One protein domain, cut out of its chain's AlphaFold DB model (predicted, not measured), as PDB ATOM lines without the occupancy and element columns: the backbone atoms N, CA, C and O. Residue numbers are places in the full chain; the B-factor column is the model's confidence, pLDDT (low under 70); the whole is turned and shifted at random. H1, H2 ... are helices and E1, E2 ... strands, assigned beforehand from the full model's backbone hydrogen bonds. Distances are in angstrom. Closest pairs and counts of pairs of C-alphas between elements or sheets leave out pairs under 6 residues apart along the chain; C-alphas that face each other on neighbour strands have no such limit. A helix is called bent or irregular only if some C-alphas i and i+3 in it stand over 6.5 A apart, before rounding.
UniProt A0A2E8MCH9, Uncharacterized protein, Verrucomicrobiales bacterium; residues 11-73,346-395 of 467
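What this domain is: This is residues 11 to 73 and 346 to 395 of the 467 residues of an uncharacterized protein of Verrucomicrobiales bacterium (UniProt A0A2E8MCH9). A thin two-stranded hairpin, E1 and E2, makes one end of a lengthened, rather open model, and helices make the other end: H1 and H5 lie side by side, running opposite ways, and the short H3 packs on both. H4 folds back from H3 and packs on it alone, with open space between H4 and the pair H1 and H5, while H2 turns off at the end of H1, on the way to the hairpin. The printed part has 113 residues with five named helices and two named strands, in the order H1, H2, E1, E2, H3, H4, H5; the sheet is E1 - E2, antiparallel, and the class is mostly helix. The whole is only just loose, close to compact, with a radius of gyration of the C-alphas of 16.3 A, and only just elongated, spanning 56 by 32 by 18 A.

Where its parts are: E1 is residues 53 to 58, 16.0 A long, from C-alpha 53 at (51.835, 14.792, -19.409), and E2 is residues 65 to 70, 16.6 A. H1, residues 12 to 30, measures 27.4 A and begins at C-alpha 12 (32.482, 49.902, 5.138); it is irregular, with C-alphas 26 and 29 7.3 A apart. H2 is residues 32 to 41 and H3 residues 346 to 354. H4, residues 358 to 375, measures 26.0 A; it has a kink of 39 degrees near residue 369 and is only just irregular, with C-alphas 369 and 372 6.7 A apart. H5, residues 382 to 395, measures 19.8 A and ends at C-alpha 395 (41.724, 48.777, 9.860).

How they stand to each other: The hairpin E1 and E2 is antiparallel at 156 degrees, with N 56 and O 67 at 2.8 A and N 54 and O 69 at 3.0 A, within hydrogen-bond range. Both strands are apart from H1, H4 and H5. H2 and H1 only just touch, only at the corner, with 3 pairs of C-alphas within 8 A, the closest those of Ile 28 and Met 34 at 6.2 A; they are about perpendicular at 74 degrees. H1 and H5 touch at a shallow tilt of 31 degrees, opposite ways, the closest C-alphas being those of Gly 21 and Pro 383 at 4.2 A. H3 touches H5 with residues 383 to 388 of H5 alone, the closest C-alphas being those of Leu 346 and Pro 384 at 6.1 A. H3 and H4, a helical hairpin, touch at a shallow tilt of 19 degrees, the closest C-alphas being those of Ile 352 and Ser 361 at 6.5 A. H4 is apart from H1 and H5. Every O i to N i+4 pair is within hydrogen-bond range in H2, H3 and H5, against 12 of 15 in H1 and 11 of 14 in H4.

The domain as a whole: The C-alphas farthest apart are those of Leu 11 and Ser 73, at 56.2 A. Residues 74 to 345 are not printed, and C-alphas 73 and 346 are 40.9 A apart across the cut. The link H2 to E1, 11 residues, is long. The mean pLDDT of the printed part is 71.1, and 52 residues are under 70, among them residues 39 to 73 and 367 to 376.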
ATOM      1  N   LEU A  11      30.097  47.789   8.088       74.31
ATOM      2  CA  LEU A  11      29.656  47.756   6.700       74.31
ATOM      3  C   LEU A  11      30.736  48.247   5.717       74.31
ATOM      4  O   LEU A  11      30.993  47.590   4.717       74.31
ATOM      5  N   SER A  12      31.412  49.366   6.001       76.19
ATOM      6  CA  SER A  12      32.482  49.902   5.138       76.19
ATOM      7  C   SER A  12      33.707  48.983   5.067       76.19
ATOM      8  O   SER A  12      34.253  48.764   3.986       76.19
ATOM      9  N   THR A  13      34.080  48.360   6.190       79.81
ATOM     10  CA  THR A  13      35.157  47.357   6.261       79.81
ATOM     11  C   THR A  13      34.810  46.039   5.575       79.81
ATOM     12  O   THR A  13      35.703  45.228   5.368       79.81
ATOM     13  N   PHE A  14      33.545  45.816   5.220       82.31
ATOM     14  CA  PHE A  14      33.113  44.658   4.443       82.31
ATOM     15  C   PHE A  14      32.970  44.998   2.953       82.31
ATOM     16  O   PHE A  14      33.551  44.333   2.098       82.31
ATOM     17  N   VAL A  15      32.247  46.077   2.638       85.44
ATOM     18  CA  VAL A  15      31.895  46.457   1.263       85.44
ATOM     19  C   VAL A  15      33.121  46.880   0.454       85.44
ATOM     20  O   VAL A  15      33.260  46.455  -0.689       85.44
ATOM     21  N   ILE A  16      34.025  47.683   1.025       85.69
ATOM     22  CA  ILE A  16      35.179  48.212   0.281       85.69
ATOM     23  C   ILE A  16      36.151  47.088  -0.130       85.69
ATOM     24  O   ILE A  16      36.517  47.042  -1.305       85.69
ATOM     25  N   PRO A  17      36.538  46.144   0.755       86.06
ATOM     26  CA  PRO A  17      37.353  44.993   0.359       86.06
ATOM     27  C   PRO A  17      36.712  44.102  -0.700       86.06
ATOM     28  O   PRO A  17      37.395  43.680  -1.633       86.06
ATOM     29  N   VAL A  18      35.405  43.837  -0.581       86.25
ATOM     30  CA  VAL A  18      34.675  43.032  -1.569       86.25
ATOM     31  C   VAL A  18      34.678  43.732  -2.928       86.25
ATOM     32  O   VAL A  18      35.031  43.121  -3.933       86.25
ATOM     33  N   LEU A  19      34.366  45.028  -2.965       88.00
ATOM     34  CA  LEU A  19      34.360  45.811  -4.201       88.00
ATOM     35  C   LEU A  19      35.752  45.862  -4.853       88.00
ATOM     36  O   LEU A  19      35.868  45.695  -6.063       88.00
ATOM     37  N   ALA A  20      36.808  46.045  -4.053       86.12
ATOM     38  CA  ALA A  20      38.186  46.063  -4.537       86.12
ATOM     39  C   ALA A  20      38.594  44.719  -5.164       86.12
ATOM     40  O   ALA A  20      39.171  44.695  -6.250       86.12
ATOM     41  N   GLY A  21      38.243  43.598  -4.525       85.00
ATOM     42  CA  GLY A  21      38.478  42.265  -5.083       85.00
ATOM     43  C   GLY A  21      37.679  42.002  -6.365       85.00
ATOM     44  O   GLY A  21      38.226  41.461  -7.321       85.00
ATOM     45  N   LEU A  22      36.418  42.442  -6.436       86.94
ATOM     46  CA  LEU A  22      35.587  42.305  -7.642       86.94
ATOM     47  C   LEU A  22      36.126  43.114  -8.826       86.94
ATOM     48  O   LEU A  22      36.191  42.596  -9.940       86.94
ATOM     49  N   LEU A  23      36.546  44.360  -8.584       86.25
ATOM     50  CA  LEU A  23      37.183  45.195  -9.604       86.25
ATOM     51  C   LEU A  23      38.470  44.549 -10.121       86.25
ATOM     52  O   LEU A  23      38.704  44.546 -11.327       86.25
ATOM     53  N   MET A  24      39.261  43.944  -9.230       85.88
ATOM     54  CA  MET A  24      40.457  43.198  -9.615       85.88
ATOM     55  C   MET A  24      40.109  41.978 -10.480       85.88
ATOM     56  O   MET A  24      40.678  41.812 -11.554       85.88
ATOM     57  N   ALA A  25      39.137  41.161 -10.065       83.69
ATOM     58  CA  ALA A  25      38.702  39.975 -10.809       83.69
ATOM     59  C   ALA A  25      38.180  40.315 -12.215       83.69
ATOM     60  O   ALA A  25      38.403  39.559 -13.165       83.69
ATOM     61  N   TRP A  26      37.491  41.448 -12.361       84.25
ATOM     62  CA  TRP A  26      36.997  41.920 -13.652       84.25
ATOM     63  C   TRP A  26      38.109  42.534 -14.514       84.25
ATOM     64  O   TRP A  26      38.196  42.249 -15.707       84.25
ATOM     65  N   GLY A  27      38.992  43.332 -13.909       80.69
ATOM     66  CA  GLY A  27      40.048  44.070 -14.605       80.69
ATOM     67  C   GLY A  27      41.275  43.240 -14.989       80.69
ATOM     68  O   GLY A  27      42.036  43.654 -15.859       80.69
ATOM     69  N   ILE A  28      41.481  42.068 -14.381       80.25
ATOM     70  CA  ILE A  28      42.737  41.317 -14.499       80.25
ATOM     71  C   ILE A  28      43.131  40.955 -15.932       80.25
ATOM     72  O   ILE A  28      44.312  40.992 -16.258       80.25
ATOM     73  N   GLY A  29      42.154  40.666 -16.800       71.75
ATOM     74  CA  GLY A  29      42.415  40.296 -18.192       71.75
ATOM     75  C   GLY A  29      43.007  41.431 -19.032       71.75
ATOM     76  O   GLY A  29      43.644  41.178 -20.051       71.75
ATOM     77  N   TYR A  30      42.865  42.679 -18.575       78.06
ATOM     78  CA  TYR A  30      43.427  43.860 -19.227       78.06
ATOM     79  C   TYR A  30      44.850  44.190 -18.746       78.06
ATOM     80  O   TYR A  30      45.548  44.972 -19.389       78.06
ATOM     81  N   LEU A  31      45.312  43.590 -17.639       77.94
ATOM     82  CA  LEU A  31      46.654  43.801 -17.095       77.94
ATOM     83  C   LEU A  31      47.564  42.609 -17.411       77.94
ATOM     84  O   LEU A  31      47.647  41.651 -16.644       77.94
ATOM     85  N   SER A  32      48.324  42.703 -18.504       67.31
ATOM     86  CA  SER A  32      49.236  41.645 -18.975       67.31
ATOM     87  C   SER A  32      50.213  41.131 -17.904       67.31
ATOM     88  O   SER A  32      50.456  39.928 -17.809       67.31
ATOM     89  N   PHE A  33      50.741  42.012 -17.050       73.81
ATOM     90  CA  PHE A  33      51.603  41.629 -15.927       73.81
ATOM     91  C   PHE A  33      50.864  40.817 -14.850       73.81
ATOM     92  O   PHE A  33      51.396  39.826 -14.355       73.81
ATOM     93  N   MET A  34      49.625  41.192 -14.516       73.31
ATOM     94  CA  MET A  34      48.823  40.477 -13.516       73.31
ATOM     95  C   MET A  34      48.394  39.108 -14.025       73.31
ATOM     96  O   MET A  34      48.446  38.141 -13.272       73.31
ATOM     97  N   VAL A  35      48.069  39.002 -15.317       68.75
ATOM     98  CA  VAL A  35      47.858  37.709 -15.974       68.75
ATOM     99  C   VAL A  35      49.088  36.823 -15.758       68.75
ATOM    100  O   VAL A  35      48.941  35.724 -15.235       68.75
ATOM    101  N   LYS A  36      50.308  37.294 -16.051       68.06
ATOM    102  CA  LYS A  36      51.535  36.503 -15.823       68.06
ATOM    103  C   LYS A  36      51.713  36.074 -14.358       68.06
ATOM    104  O   LYS A  36      52.064  34.923 -14.109       68.06
ATOM    105  N   LEU A  37      51.446  36.963 -13.398       72.88
ATOM    106  CA  LEU A  37      51.548  36.646 -11.968       72.88
ATOM    107  C   LEU A  37      50.558  35.567 -11.520       72.88
ATOM    108  O   LEU A  37      50.944  34.668 -10.781       72.88
ATOM    109  N   GLU A  38      49.309  35.621 -11.979       73.75
ATOM    110  CA  GLU A  38      48.314  34.584 -11.679       73.75
ATOM    111  C   GLU A  38      48.775  33.212 -12.160       73.75
ATOM    112  O   GLU A  38      48.701  32.230 -11.427       73.75
ATOM    113  N   HIS A  39      49.318  33.151 -13.376       67.81
ATOM    114  CA  HIS A  39      49.819  31.903 -13.946       67.81
ATOM    115  C   HIS A  39      51.009  31.334 -13.162       67.81
ATOM    116  O   HIS A  39      51.133  30.115 -13.070       67.81
ATOM    117  N   LEU A  40      51.851  32.186 -12.566       67.62
ATOM    118  CA  LEU A  40      52.929  31.761 -11.664       67.62
ATOM    119  C   LEU A  40      52.409  31.305 -10.296       67.62
ATOM    120  O   LEU A  40      52.959  30.379  -9.706       67.62
ATOM    121  N   ALA A  41      51.366  31.962  -9.784       65.75
ATOM    122  CA  ALA A  41      50.756  31.642  -8.496       65.75
ATOM    123  C   ALA A  41      49.906  30.362  -8.535       65.75
ATOM    124  O   ALA A  41      49.595  29.796  -7.485       65.75
ATOM    125  N   PHE A  42      49.535  29.889  -9.729       65.94
ATOM    126  CA  PHE A  42      48.792  28.650  -9.890       65.94
ATOM    127  C   PHE A  42      49.634  27.437  -9.474       65.94
ATOM    128  O   PHE A  42      50.526  26.974 -10.190       65.94
ATOM    129  N   VAL A  43      49.322  26.890  -8.299       56.03
ATOM    130  CA  VAL A  43      49.933  25.659  -7.801       56.03
ATOM    131  C   VAL A  43      49.260  24.473  -8.479       56.03
ATOM    132  O   VAL A  43      48.177  24.034  -8.093       56.03
ATOM    133  N   PHE A  44      49.928  23.940  -9.497       58.00
ATOM    134  CA  PHE A  44      49.533  22.687 -10.126       58.00
ATOM    135  C   PHE A  44      49.504  21.543  -9.100       58.00
ATOM    136  O   PHE A  44      50.394  21.466  -8.244       58.00
ATOM    137  N   PRO A  45      48.560  20.593  -9.211       52.16
ATOM    138  CA  PRO A  45      48.547  19.381  -8.406       52.16
ATOM    139  C   PRO A  45      49.782  18.486  -8.569       52.16
ATOM    140  O   PRO A  45      49.686  17.477  -9.243       52.16
ATOM    141  N   LYS A  46      50.931  18.825  -7.967       43.16
ATOM    142  CA  LYS A  46      52.130  17.999  -7.662       43.16
ATOM    143  C   LYS A  46      52.672  16.984  -8.716       43.16
ATOM    144  O   LYS A  46      53.608  16.273  -8.377       43.16
ATOM    145  N   LYS A  47      52.133  16.858  -9.941       43.44
ATOM    146  CA  LYS A  47      52.150  15.597 -10.724       43.44
ATOM    147  C   LYS A  47      52.263  15.752 -12.255       43.44
ATOM    148  O   LYS A  47      51.786  14.891 -12.983       43.44
ATOM    149  N   PHE A  48      52.927  16.802 -12.744       47.09
ATOM    150  CA  PHE A  48      53.443  16.848 -14.131       47.09
ATOM    151  C   PHE A  48      54.952  16.561 -14.201       47.09
ATOM    152  O   PHE A  48      55.614  16.890 -15.171       47.09
ATOM    153  N   SER A  49      55.508  15.943 -13.155       41.19
ATOM    154  CA  SER A  49      56.923  15.566 -13.046       41.19
ATOM    155  C   SER A  49      57.285  14.268 -13.780       41.19
ATOM    156  O   SER A  49      58.349  13.711 -13.536       41.19
ATOM    157  N   THR A  50      56.390  13.736 -14.607       45.44
ATOM    158  CA  THR A  50      56.696  12.641 -15.530       45.44
ATOM    159  C   THR A  50      56.519  13.186 -16.937       45.44
ATOM    160  O   THR A  50      55.460  13.747 -17.217       45.44
ATOM    161  N   ASP A  51      57.526  13.004 -17.800       50.50
ATOM    162  CA  ASP A  51      57.647  13.556 -19.168       50.50
ATOM    163  C   ASP A  51      56.432  13.313 -20.092       50.50
ATOM    164  O   ASP A  51      56.338  13.854 -21.188       50.50
ATOM    165  N   THR A  52      55.474  12.503 -19.652       47.44
ATOM    166  CA  THR A  52      54.326  12.014 -20.412       47.44
ATOM    167  C   THR A  52      53.080  12.902 -20.385       47.44
ATOM    168  O   THR A  52      52.149  12.645 -21.147       47.44
ATOM    169  N   HIS A  53      53.009  13.920 -19.523       47.78
ATOM    170  CA  HIS A  53      51.835  14.792 -19.409       47.78
ATOM    171  C   HIS A  53      52.220  16.265 -19.601       47.78
ATOM    172  O   HIS A  53      52.974  16.815 -18.799       47.78
ATOM    173  N   LEU A  54      51.653  16.930 -20.614       55.88
ATOM    174  CA  LEU A  54      51.882  18.356 -20.873       55.88
ATOM    175  C   LEU A  54      50.624  19.180 -20.593       55.88
ATOM    176  O   LEU A  54      49.548  18.937 -21.140       55.88
ATOM    177  N   ALA A  55      50.769  20.187 -19.734       48.66
ATOM    178  CA  ALA A  55      49.739  21.181 -19.471       48.66
ATOM    179  C   ALA A  55      49.940  22.391 -20.390       48.66
ATOM    180  O   ALA A  55      50.949  23.091 -20.300       48.66
ATOM    181  N   PHE A  56      48.960  22.662 -21.247       55.91
ATOM    182  CA  PHE A  56      48.941  23.838 -22.105       55.91
ATOM    183  C   PHE A  56      48.007  24.899 -21.565       55.91
ATOM    184  O   PHE A  56      46.809  24.692 -21.377       55.91
ATOM    185  N   GLN A  57      48.574  26.079 -21.379       52.75
ATOM    186  CA  GLN A  57      47.835  27.272 -21.021       52.75
ATOM    187  C   GLN A  57      47.420  27.956 -22.321       52.75
ATOM    188  O   GLN A  57      48.263  28.372 -23.117       52.75
ATOM    189  N   ASN A  58      46.116  28.043 -22.578       48.66
ATOM    190  CA  ASN A  58      45.638  28.859 -23.682       48.66
ATOM    191  C   ASN A  58      45.658  30.314 -23.210       48.66
ATOM    192  O   ASN A  58      44.752  30.747 -22.496       48.66
ATOM    193  N   ILE A  59      46.704  31.049 -23.593       45.22
ATOM    194  CA  ILE A  59      46.881  32.473 -23.285       45.22
ATOM    195  C   ILE A  59      45.923  33.292 -24.164       45.22
ATOM    196  O   ILE A  59      46.318  34.051 -25.042       45.22
ATOM    197  N   LYS A  60      44.616  33.113 -23.966       49.22
ATOM    198  CA  LYS A  60      43.641  34.153 -24.286       49.22
ATOM    199  C   LYS A  60      43.413  34.900 -22.985       49.22
ATOM    200  O   LYS A  60      42.856  34.310 -22.060       49.22
ATOM    201  N   ASN A  61      43.857  36.161 -22.945       52.00
ATOM    202  CA  ASN A  61      43.964  37.046 -21.772       52.00
ATOM    203  C   ASN A  61      42.729  37.103 -20.848       52.00
ATOM    204  O   ASN A  61      42.824  37.597 -19.734       52.00
ATOM    205  N   GLU A  62      41.584  36.560 -21.253       51.94
ATOM    206  CA  GLU A  62      40.328  36.627 -20.505       51.94
ATOM    207  C   GLU A  62      39.845  35.282 -19.946       51.94
ATOM    208  O   GLU A  62      39.030  35.265 -19.025       51.94
ATOM    209  N   LYS A  63      40.303  34.141 -20.485       59.19
ATOM    210  CA  LYS A  63      39.631  32.851 -20.239       59.19
ATOM    211  C   LYS A  63      40.335  31.929 -19.241       59.19
ATOM    212  O   LYS A  63      39.676  31.001 -18.783       59.19
ATOM    213  N   PHE A  64      41.611  32.177 -18.903       68.12
ATOM    214  CA  PHE A  64      42.420  31.386 -17.949       68.12
ATOM    215  C   PHE A  64      42.110  29.879 -18.030       68.12
ATOM    216  O   PHE A  64      41.642  29.260 -17.073       68.12
ATOM    217  N   VAL A  65      42.275  29.309 -19.229       68.81
ATOM    218  CA  VAL A  65      41.997  27.891 -19.484       68.81
ATOM    219  C   VAL A  65      43.312  27.144 -19.602       68.81
ATOM    220  O   VAL A  65      44.145  27.478 -20.449       68.81
ATOM    221  N   VAL A  66      43.455  26.097 -18.799       69.12
ATOM    222  CA  VAL A  66      44.565  25.154 -18.878       69.12
ATOM    223  C   VAL A  66      44.020  23.814 -19.342       69.12
ATOM    224  O   VAL A  66      43.197  23.199 -18.672       69.12
ATOM    225  N   ASN A  67      44.473  23.366 -20.502       69.06
ATOM    226  CA  ASN A  67      44.171  22.040 -21.008       69.06
ATOM    227  C   ASN A  67      45.361  21.139 -20.711       69.06
ATOM    228  O   ASN A  67      46.485  21.452 -21.095       69.06
ATOM    229  N   VAL A  68      45.124  20.020 -20.047       69.44
ATOM    230  CA  VAL A  68      46.156  19.008 -19.853       69.44
ATOM    231  C   VAL A  68      46.037  17.996 -20.977       69.44
ATOM    232  O   VAL A  68      44.928  17.618 -21.359       69.44
ATOM    233  N   TYR A  69      47.154  17.502 -21.490       69.00
ATOM    234  CA  TYR A  69      47.172  16.435 -22.478       69.00
ATOM    235  C   TYR A  69      48.102  15.313 -22.030       69.00
ATOM    236  O   TYR A  69      49.170  15.551 -21.465       69.00
ATOM    237  N   ASP A  70      47.665  14.084 -22.280       68.19
ATOM    238  CA  ASP A  70      48.462  12.879 -22.094       68.19
ATOM    239  C   ASP A  70      49.083  12.482 -23.435       68.19
ATOM    240  O   ASP A  70      48.370  12.292 -24.424       68.19
ATOM    241  N   ILE A  71      50.412  12.402 -23.447       62.62
ATOM    242  CA  ILE A  71      51.247  12.124 -24.619       62.62
ATOM    243  C   ILE A  71      52.015  10.807 -24.406       62.62
ATOM    244  O   ILE A  71      52.840  10.430 -25.224       62.62
ATOM    245  N   SER A  72      51.698  10.020 -23.363       59.34
ATOM    246  CA  SER A  72      52.250   8.662 -23.120       59.34
ATOM    247  C   SER A  72      51.918   7.619 -24.207       59.34
ATOM    248  O   SER A  72      52.134   6.415 -24.050       59.34
ATOM    249  N   SER A  73      51.336   8.076 -25.305       54.59
ATOM    250  CA  SER A  73      50.595   7.327 -26.294       54.59
ATOM    251  C   SER A  73      51.475   6.336 -27.071       54.59
ATOM    252  O   SER A  73      52.316   6.709 -27.881       54.59
ATOM    253  N   LEU A 346      34.862  35.299  -2.505       84.31
ATOM    254  CA  LEU A 346      35.391  36.570  -2.015       84.31
ATOM    255  C   LEU A 346      34.584  37.097  -0.815       84.31
ATOM    256  O   LEU A 346      35.165  37.549   0.171       84.31
ATOM    257  N   GLY A 347      33.253  36.983  -0.861       84.25
ATOM    258  CA  GLY A 347      32.379  37.342   0.258       84.25
ATOM    259  C   GLY A 347      32.656  36.510   1.516       84.25
ATOM    260  O   GLY A 347      32.814  37.069   2.604       84.25
ATOM    261  N   ILE A 348      32.786  35.186   1.367       84.50
ATOM    262  CA  ILE A 348      33.128  34.270   2.470       84.50
ATOM    263  C   ILE A 348      34.512  34.601   3.043       84.50
ATOM    264  O   ILE A 348      34.687  34.657   4.260       84.50
ATOM    265  N   PHE A 349      35.494  34.876   2.184       83.00
ATOM    266  CA  PHE A 349      36.849  35.222   2.600       83.00
ATOM    267  C   PHE A 349      36.889  36.505   3.447       83.00
ATOM    268  O   PHE A 349      37.506  36.527   4.515       83.00
ATOM    269  N   VAL A 350      36.177  37.558   3.035       84.06
ATOM    270  CA  VAL A 350      36.099  38.813   3.805       84.06
ATOM    271  C   VAL A 350      35.337  38.621   5.126       84.06
ATOM    272  O   VAL A 350      35.746  39.180   6.146       84.06
ATOM    273  N   LEU A 351      34.294  37.779   5.163       84.44
ATOM    274  CA  LEU A 351      33.626  37.397   6.419       84.44
ATOM    275  C   LEU A 351      34.596  36.713   7.395       84.44
ATOM    276  O   LEU A 351      34.618  37.037   8.585       84.44
ATOM    277  N   ILE A 352      35.442  35.807   6.895       82.69
ATOM    278  CA  ILE A 352      36.461  35.120   7.698       82.69
ATOM    279  C   ILE A 352      37.486  36.113   8.263       82.69
ATOM    280  O   ILE A 352      37.824  36.029   9.448       82.69
ATOM    281  N   LEU A 353      37.933  37.092   7.466       80.19
ATOM    282  CA  LEU A 353      38.827  38.163   7.932       80.19
ATOM    283  C   LEU A 353      38.210  38.983   9.076       80.19
ATOM    284  O   LEU A 353      38.918  39.399   9.999       80.19
ATOM    285  N   HIS A 354      36.890  39.182   9.059       80.19
ATOM    286  CA  HIS A 354      36.184  39.906  10.112       80.19
ATOM    287  C   HIS A 354      36.118  39.124  11.433       80.19
ATOM    288  O   HIS A 354      36.204  39.715  12.510       80.19
ATOM    289  N   HIS A 355      36.063  37.789  11.374       77.50
ATOM    290  CA  HIS A 355      35.920  36.934  12.557       77.50
ATOM    291  C   HIS A 355      37.172  36.825  13.451       77.50
ATOM    292  O   HIS A 355      37.118  36.164  14.490       77.50
ATOM    293  N   ARG A 356      38.283  37.496  13.100       66.38
ATOM    294  CA  ARG A 356      39.511  37.691  13.913       66.38
ATOM    295  C   ARG A 356      40.151  36.405  14.475       66.38
ATOM    296  O   ARG A 356      41.008  36.473  15.352       66.38
ATOM    297  N   LYS A 357      39.781  35.231  13.965       75.19
ATOM    298  CA  LYS A 357      40.368  33.935  14.321       75.19
ATOM    299  C   LYS A 357      41.406  33.563  13.268       75.19
ATOM    300  O   LYS A 357      41.058  33.126  12.179       75.19
ATOM    301  N   TRP A 358      42.683  33.722  13.605       66.94
ATOM    302  CA  TRP A 358      43.795  33.517  12.668       66.94
ATOM    303  C   TRP A 358      43.827  32.109  12.037       66.94
ATOM    304  O   TRP A 358      44.153  31.970  10.861       66.94
ATOM    305  N   TRP A 359      43.381  31.074  12.760       73.06
ATOM    306  CA  TRP A 359      43.292  29.708  12.227       73.06
ATOM    307  C   TRP A 359      42.257  29.550  11.099       73.06
ATOM    308  O   TRP A 359      42.488  28.773  10.177       73.06
ATOM    309  N   LEU A 360      41.155  30.313  11.109       73.62
ATOM    310  CA  LEU A 360      40.161  30.293  10.026       73.62
ATOM    311  C   LEU A 360      40.730  30.890   8.733       73.62
ATOM    312  O   LEU A 360      40.410  30.412   7.649       73.62
ATOM    313  N   SER A 361      41.622  31.881   8.835       68.50
ATOM    314  CA  SER A 361      42.343  32.426   7.678       68.50
ATOM    315  C   SER A 361      43.318  31.409   7.077       68.50
ATOM    316  O   SER A 361      43.426  31.328   5.857       68.50
ATOM    317  N   ILE A 362      43.975  30.594   7.910       72.25
ATOM    318  CA  ILE A 362      44.851  29.505   7.448       72.25
ATOM    319  C   ILE A 362      44.030  28.428   6.730       72.25
ATOM    320  O   ILE A 362      44.407  28.006   5.642       72.25
ATOM    321  N   VAL A 363      42.886  28.023   7.290       75.00
ATOM    322  CA  VAL A 363      41.981  27.049   6.654       75.00
ATOM    323  C   VAL A 363      41.430  27.581   5.329       75.00
ATOM    324  O   VAL A 363      41.398  26.841   4.352       75.00
ATOM    325  N   ALA A 364      41.057  28.862   5.260       70.50
ATOM    326  CA  ALA A 364      40.605  29.495   4.021       70.50
ATOM    327  C   ALA A 364      41.707  29.539   2.949       70.50
ATOM    328  O   ALA A 364      41.442  29.254   1.783       70.50
ATOM    329  N   ALA A 365      42.949  29.840   3.343       69.62
ATOM    330  CA  ALA A 365      44.101  29.790   2.446       69.62
ATOM    331  C   ALA A 365      44.397  28.355   1.977       69.62
ATOM    332  O   ALA A 365      44.686  28.136   0.807       69.62
ATOM    333  N   LEU A 366      44.270  27.353   2.850       70.50
ATOM    334  CA  LEU A 366      44.449  25.949   2.471       70.50
ATOM    335  C   LEU A 366      43.344  25.472   1.521       70.50
ATOM    336  O   LEU A 366      43.630  24.799   0.536       70.50
ATOM    337  N   ALA A 367      42.094  25.864   1.777       69.00
ATOM    338  CA  ALA A 367      40.964  25.580   0.900       69.00
ATOM    339  C   ALA A 367      41.163  26.205  -0.487       69.00
ATOM    340  O   ALA A 367      40.892  25.542  -1.479       69.00
ATOM    341  N   TYR A 368      41.710  27.422  -0.563       68.56
ATOM    342  CA  TYR A 368      42.083  28.072  -1.821       68.56
ATOM    343  C   TYR A 368      43.052  27.215  -2.655       68.56
ATOM    344  O   TYR A 368      42.851  27.051  -3.855       68.56
ATOM    345  N   PHE A 369      44.062  26.606  -2.022       65.31
ATOM    346  CA  PHE A 369      45.016  25.738  -2.719       65.31
ATOM    347  C   PHE A 369      44.472  24.342  -3.023       65.31
ATOM    348  O   PHE A 369      44.878  23.759  -4.017       65.31
ATOM    349  N   VAL A 370      43.567  23.793  -2.208       66.81
ATOM    350  CA  VAL A 370      43.003  22.444  -2.413       66.81
ATOM    351  C   VAL A 370      41.823  22.456  -3.392       66.81
ATOM    352  O   VAL A 370      41.590  21.465  -4.075       66.81
ATOM    353  N   PHE A 371      41.098  23.566  -3.516       68.38
ATOM    354  CA  PHE A 371      39.909  23.681  -4.366       68.38
ATOM    355  C   PHE A 371      40.154  23.308  -5.845       68.38
ATOM    356  O   PHE A 371      39.384  22.505  -6.375       68.38
ATOM    357  N   PRO A 372      41.259  23.730  -6.497       64.75
ATOM    358  CA  PRO A 372      41.562  23.306  -7.866       64.75
ATOM    359  C   PRO A 372      41.779  21.796  -8.024       64.75
ATOM    360  O   PRO A 372      41.610  21.261  -9.119       64.75
ATOM    361  N   PHE A 373      42.142  21.091  -6.945       63.50
ATOM    362  CA  PHE A 373      42.369  19.647  -6.969       63.50
ATOM    363  C   PHE A 373      41.064  18.851  -7.028       63.50
ATOM    364  O   PHE A 373      41.065  17.746  -7.564       63.50
ATOM    365  N   SER A 374      39.972  19.375  -6.461       62.59
ATOM    366  CA  SER A 374      38.702  18.654  -6.335       62.59
ATOM    367  C   SER A 374      37.688  19.006  -7.418       62.59
ATOM    368  O   SER A 374      36.922  18.134  -7.821       62.59
ATOM    369  N   THR A 375      37.669  20.252  -7.898       67.81
ATOM    370  CA  THR A 375      36.635  20.729  -8.834       67.81
ATOM    371  C   THR A 375      37.099  20.792 -10.282       67.81
ATOM    372  O   THR A 375      36.269  20.832 -11.185       67.81
ATOM    373  N   GLY A 376      38.413  20.796 -10.526       69.50
ATOM    374  CA  GLY A 376      38.939  21.104 -11.853       69.50
ATOM    375  C   GLY A 376      38.775  22.581 -12.226       69.50
ATOM    376  O   GLY A 376      38.914  22.929 -13.390       69.50
ATOM    377  N   GLU A 377      38.495  23.467 -11.268       75.81
ATOM    378  CA  GLU A 377      38.331  24.900 -11.512       75.81
ATOM    379  C   GLU A 377      39.433  25.711 -10.830       75.81
ATOM    380  O   GLU A 377      39.864  25.421  -9.714       75.81
ATOM    381  N   TRP A 378      39.900  26.756 -11.507       76.06
ATOM    382  CA  TRP A 378      40.939  27.647 -11.009       76.06
ATOM    383  C   TRP A 378      40.312  28.918 -10.424       76.06
ATOM    384  O   TRP A 378      39.599  29.654 -11.104       76.06
ATOM    385  N   LEU A 379      40.605  29.183  -9.152       77.69
ATOM    386  CA  LEU A 379      40.314  30.436  -8.463       77.69
ATOM    387  C   LEU A 379      41.494  31.430  -8.556       77.69
ATOM    388  O   LEU A 379      42.613  31.078  -8.198       77.69
ATOM    389  N   LEU A 380      41.270  32.678  -8.974       78.44
ATOM    390  CA  LEU A 380      42.333  33.698  -9.069       78.44
ATOM    391  C   LEU A 380      42.865  34.153  -7.696       78.44
ATOM    392  O   LEU A 380      42.104  34.271  -6.734       78.44
ATOM    393  N   PHE A 381      44.166  34.437  -7.609       80.88
ATOM    394  CA  PHE A 381      44.879  34.771  -6.368       80.88
ATOM    395  C   PHE A 381      44.823  36.262  -6.027       80.88
ATOM    396  O   PHE A 381      44.708  36.652  -4.862       80.88
ATOM    397  N   SER A 382      44.882  37.127  -7.033       82.50
ATOM    398  CA  SER A 382      44.919  38.575  -6.844       82.50
ATOM    399  C   SER A 382      43.615  39.181  -6.318       82.50
ATOM    400  O   SER A 382      43.726  40.116  -5.517       82.50
ATOM    401  N   PRO A 383      42.393  38.692  -6.637       85.31
ATOM    402  CA  PRO A 383      41.175  39.226  -6.026       85.31
ATOM    403  C   PRO A 383      41.135  39.099  -4.489       85.31
ATOM    404  O   PRO A 383      40.953  40.128  -3.827       85.31
ATOM    405  N   PRO A 384      41.354  37.915  -3.871       83.44
ATOM    406  CA  PRO A 384      41.374  37.803  -2.413       83.44
ATOM    407  C   PRO A 384      42.567  38.536  -1.782       83.44
ATOM    408  O   PRO A 384      42.409  39.123  -0.709       83.44
ATOM    409  N   LEU A 385      43.731  38.585  -2.445       84.44
ATOM    410  CA  LEU A 385      44.873  39.373  -1.969       84.44
ATOM    411  C   LEU A 385      44.537  40.872  -1.899       84.44
ATOM    412  O   LEU A 385      44.794  41.525  -0.888       84.44
ATOM    413  N   THR A 386      43.906  41.406  -2.946       85.31
ATOM    414  CA  THR A 386      43.486  42.815  -3.015       85.31
ATOM    415  C   THR A 386      42.454  43.131  -1.935       85.31
ATOM    416  O   THR A 386      42.564  44.150  -1.250       85.31
ATOM    417  N   ALA A 387      41.495  42.227  -1.710       84.25
ATOM    418  CA  ALA A 387      40.528  42.356  -0.625       84.25
ATOM    419  C   ALA A 387      41.213  42.371   0.757       84.25
ATOM    420  O   ALA A 387      40.901  43.217   1.597       84.25
ATOM    421  N   ALA A 388      42.197  41.498   0.997       83.94
ATOM    422  CA  ALA A 388      42.952  41.474   2.251       83.94
ATOM    423  C   ALA A 388      43.755  42.769   2.486       83.94
ATOM    424  O   ALA A 388      43.749  43.318   3.594       83.94
ATOM    425  N   LEU A 389      44.408  43.300   1.447       85.69
ATOM    426  CA  LEU A 389      45.138  44.571   1.513       85.69
ATOM    427  C   LEU A 389      44.197  45.753   1.797       85.69
ATOM    428  O   LEU A 389      44.469  46.561   2.684       85.69
ATOM    429  N   ALA A 390      43.046  45.818   1.126       84.56
ATOM    430  CA  ALA A 390      42.040  46.848   1.386       84.56
ATOM    431  C   ALA A 390      41.498  46.776   2.828       84.56
ATOM    432  O   ALA A 390      41.360  47.800   3.501       84.56
ATOM    433  N   PHE A 391      41.243  45.565   3.335       84.44
ATOM    434  CA  PHE A 391      40.771  45.344   4.703       84.44
ATOM    435  C   PHE A 391      41.794  45.808   5.754       84.44
ATOM    436  O   PHE A 391      41.440  46.494   6.718       84.44
ATOM    437  N   THR A 392      43.073  45.475   5.566       82.81
ATOM    438  CA  THR A 392      44.153  45.880   6.485       82.81
ATOM    439  C   THR A 392      44.415  47.389   6.449       82.81
ATOM    440  O   THR A 392      44.585  48.001   7.507       82.81
ATOM    441  N   ALA A 393      44.355  48.019   5.273       82.88
ATOM    442  CA  ALA A 393      44.476  49.469   5.122       82.88
ATOM    443  C   ALA A 393      43.347  50.232   5.843       82.88
ATOM    444  O   ALA A 393      43.597  51.214   6.542       82.88
ATOM    445  N   LEU A 394      42.101  49.760   5.742       81.12
ATOM    446  CA  LEU A 394      40.964  50.365   6.452       81.12
ATOM    447  C   LEU A 394      41.088  50.216   7.970       81.12
ATOM    448  O   LEU A 394      40.799  51.153   8.715       81.12
ATOM    449  N   LYS A 395      41.558  49.056   8.432       76.19
ATOM    450  CA  LYS A 395      41.724  48.777   9.860       76.19
ATOM    451  C   LYS A 395      42.827  49.624  10.499       76.19
ATOM    452  O   LYS A 395      42.623  50.142  11.587       76.19
TER     453      LYS A 395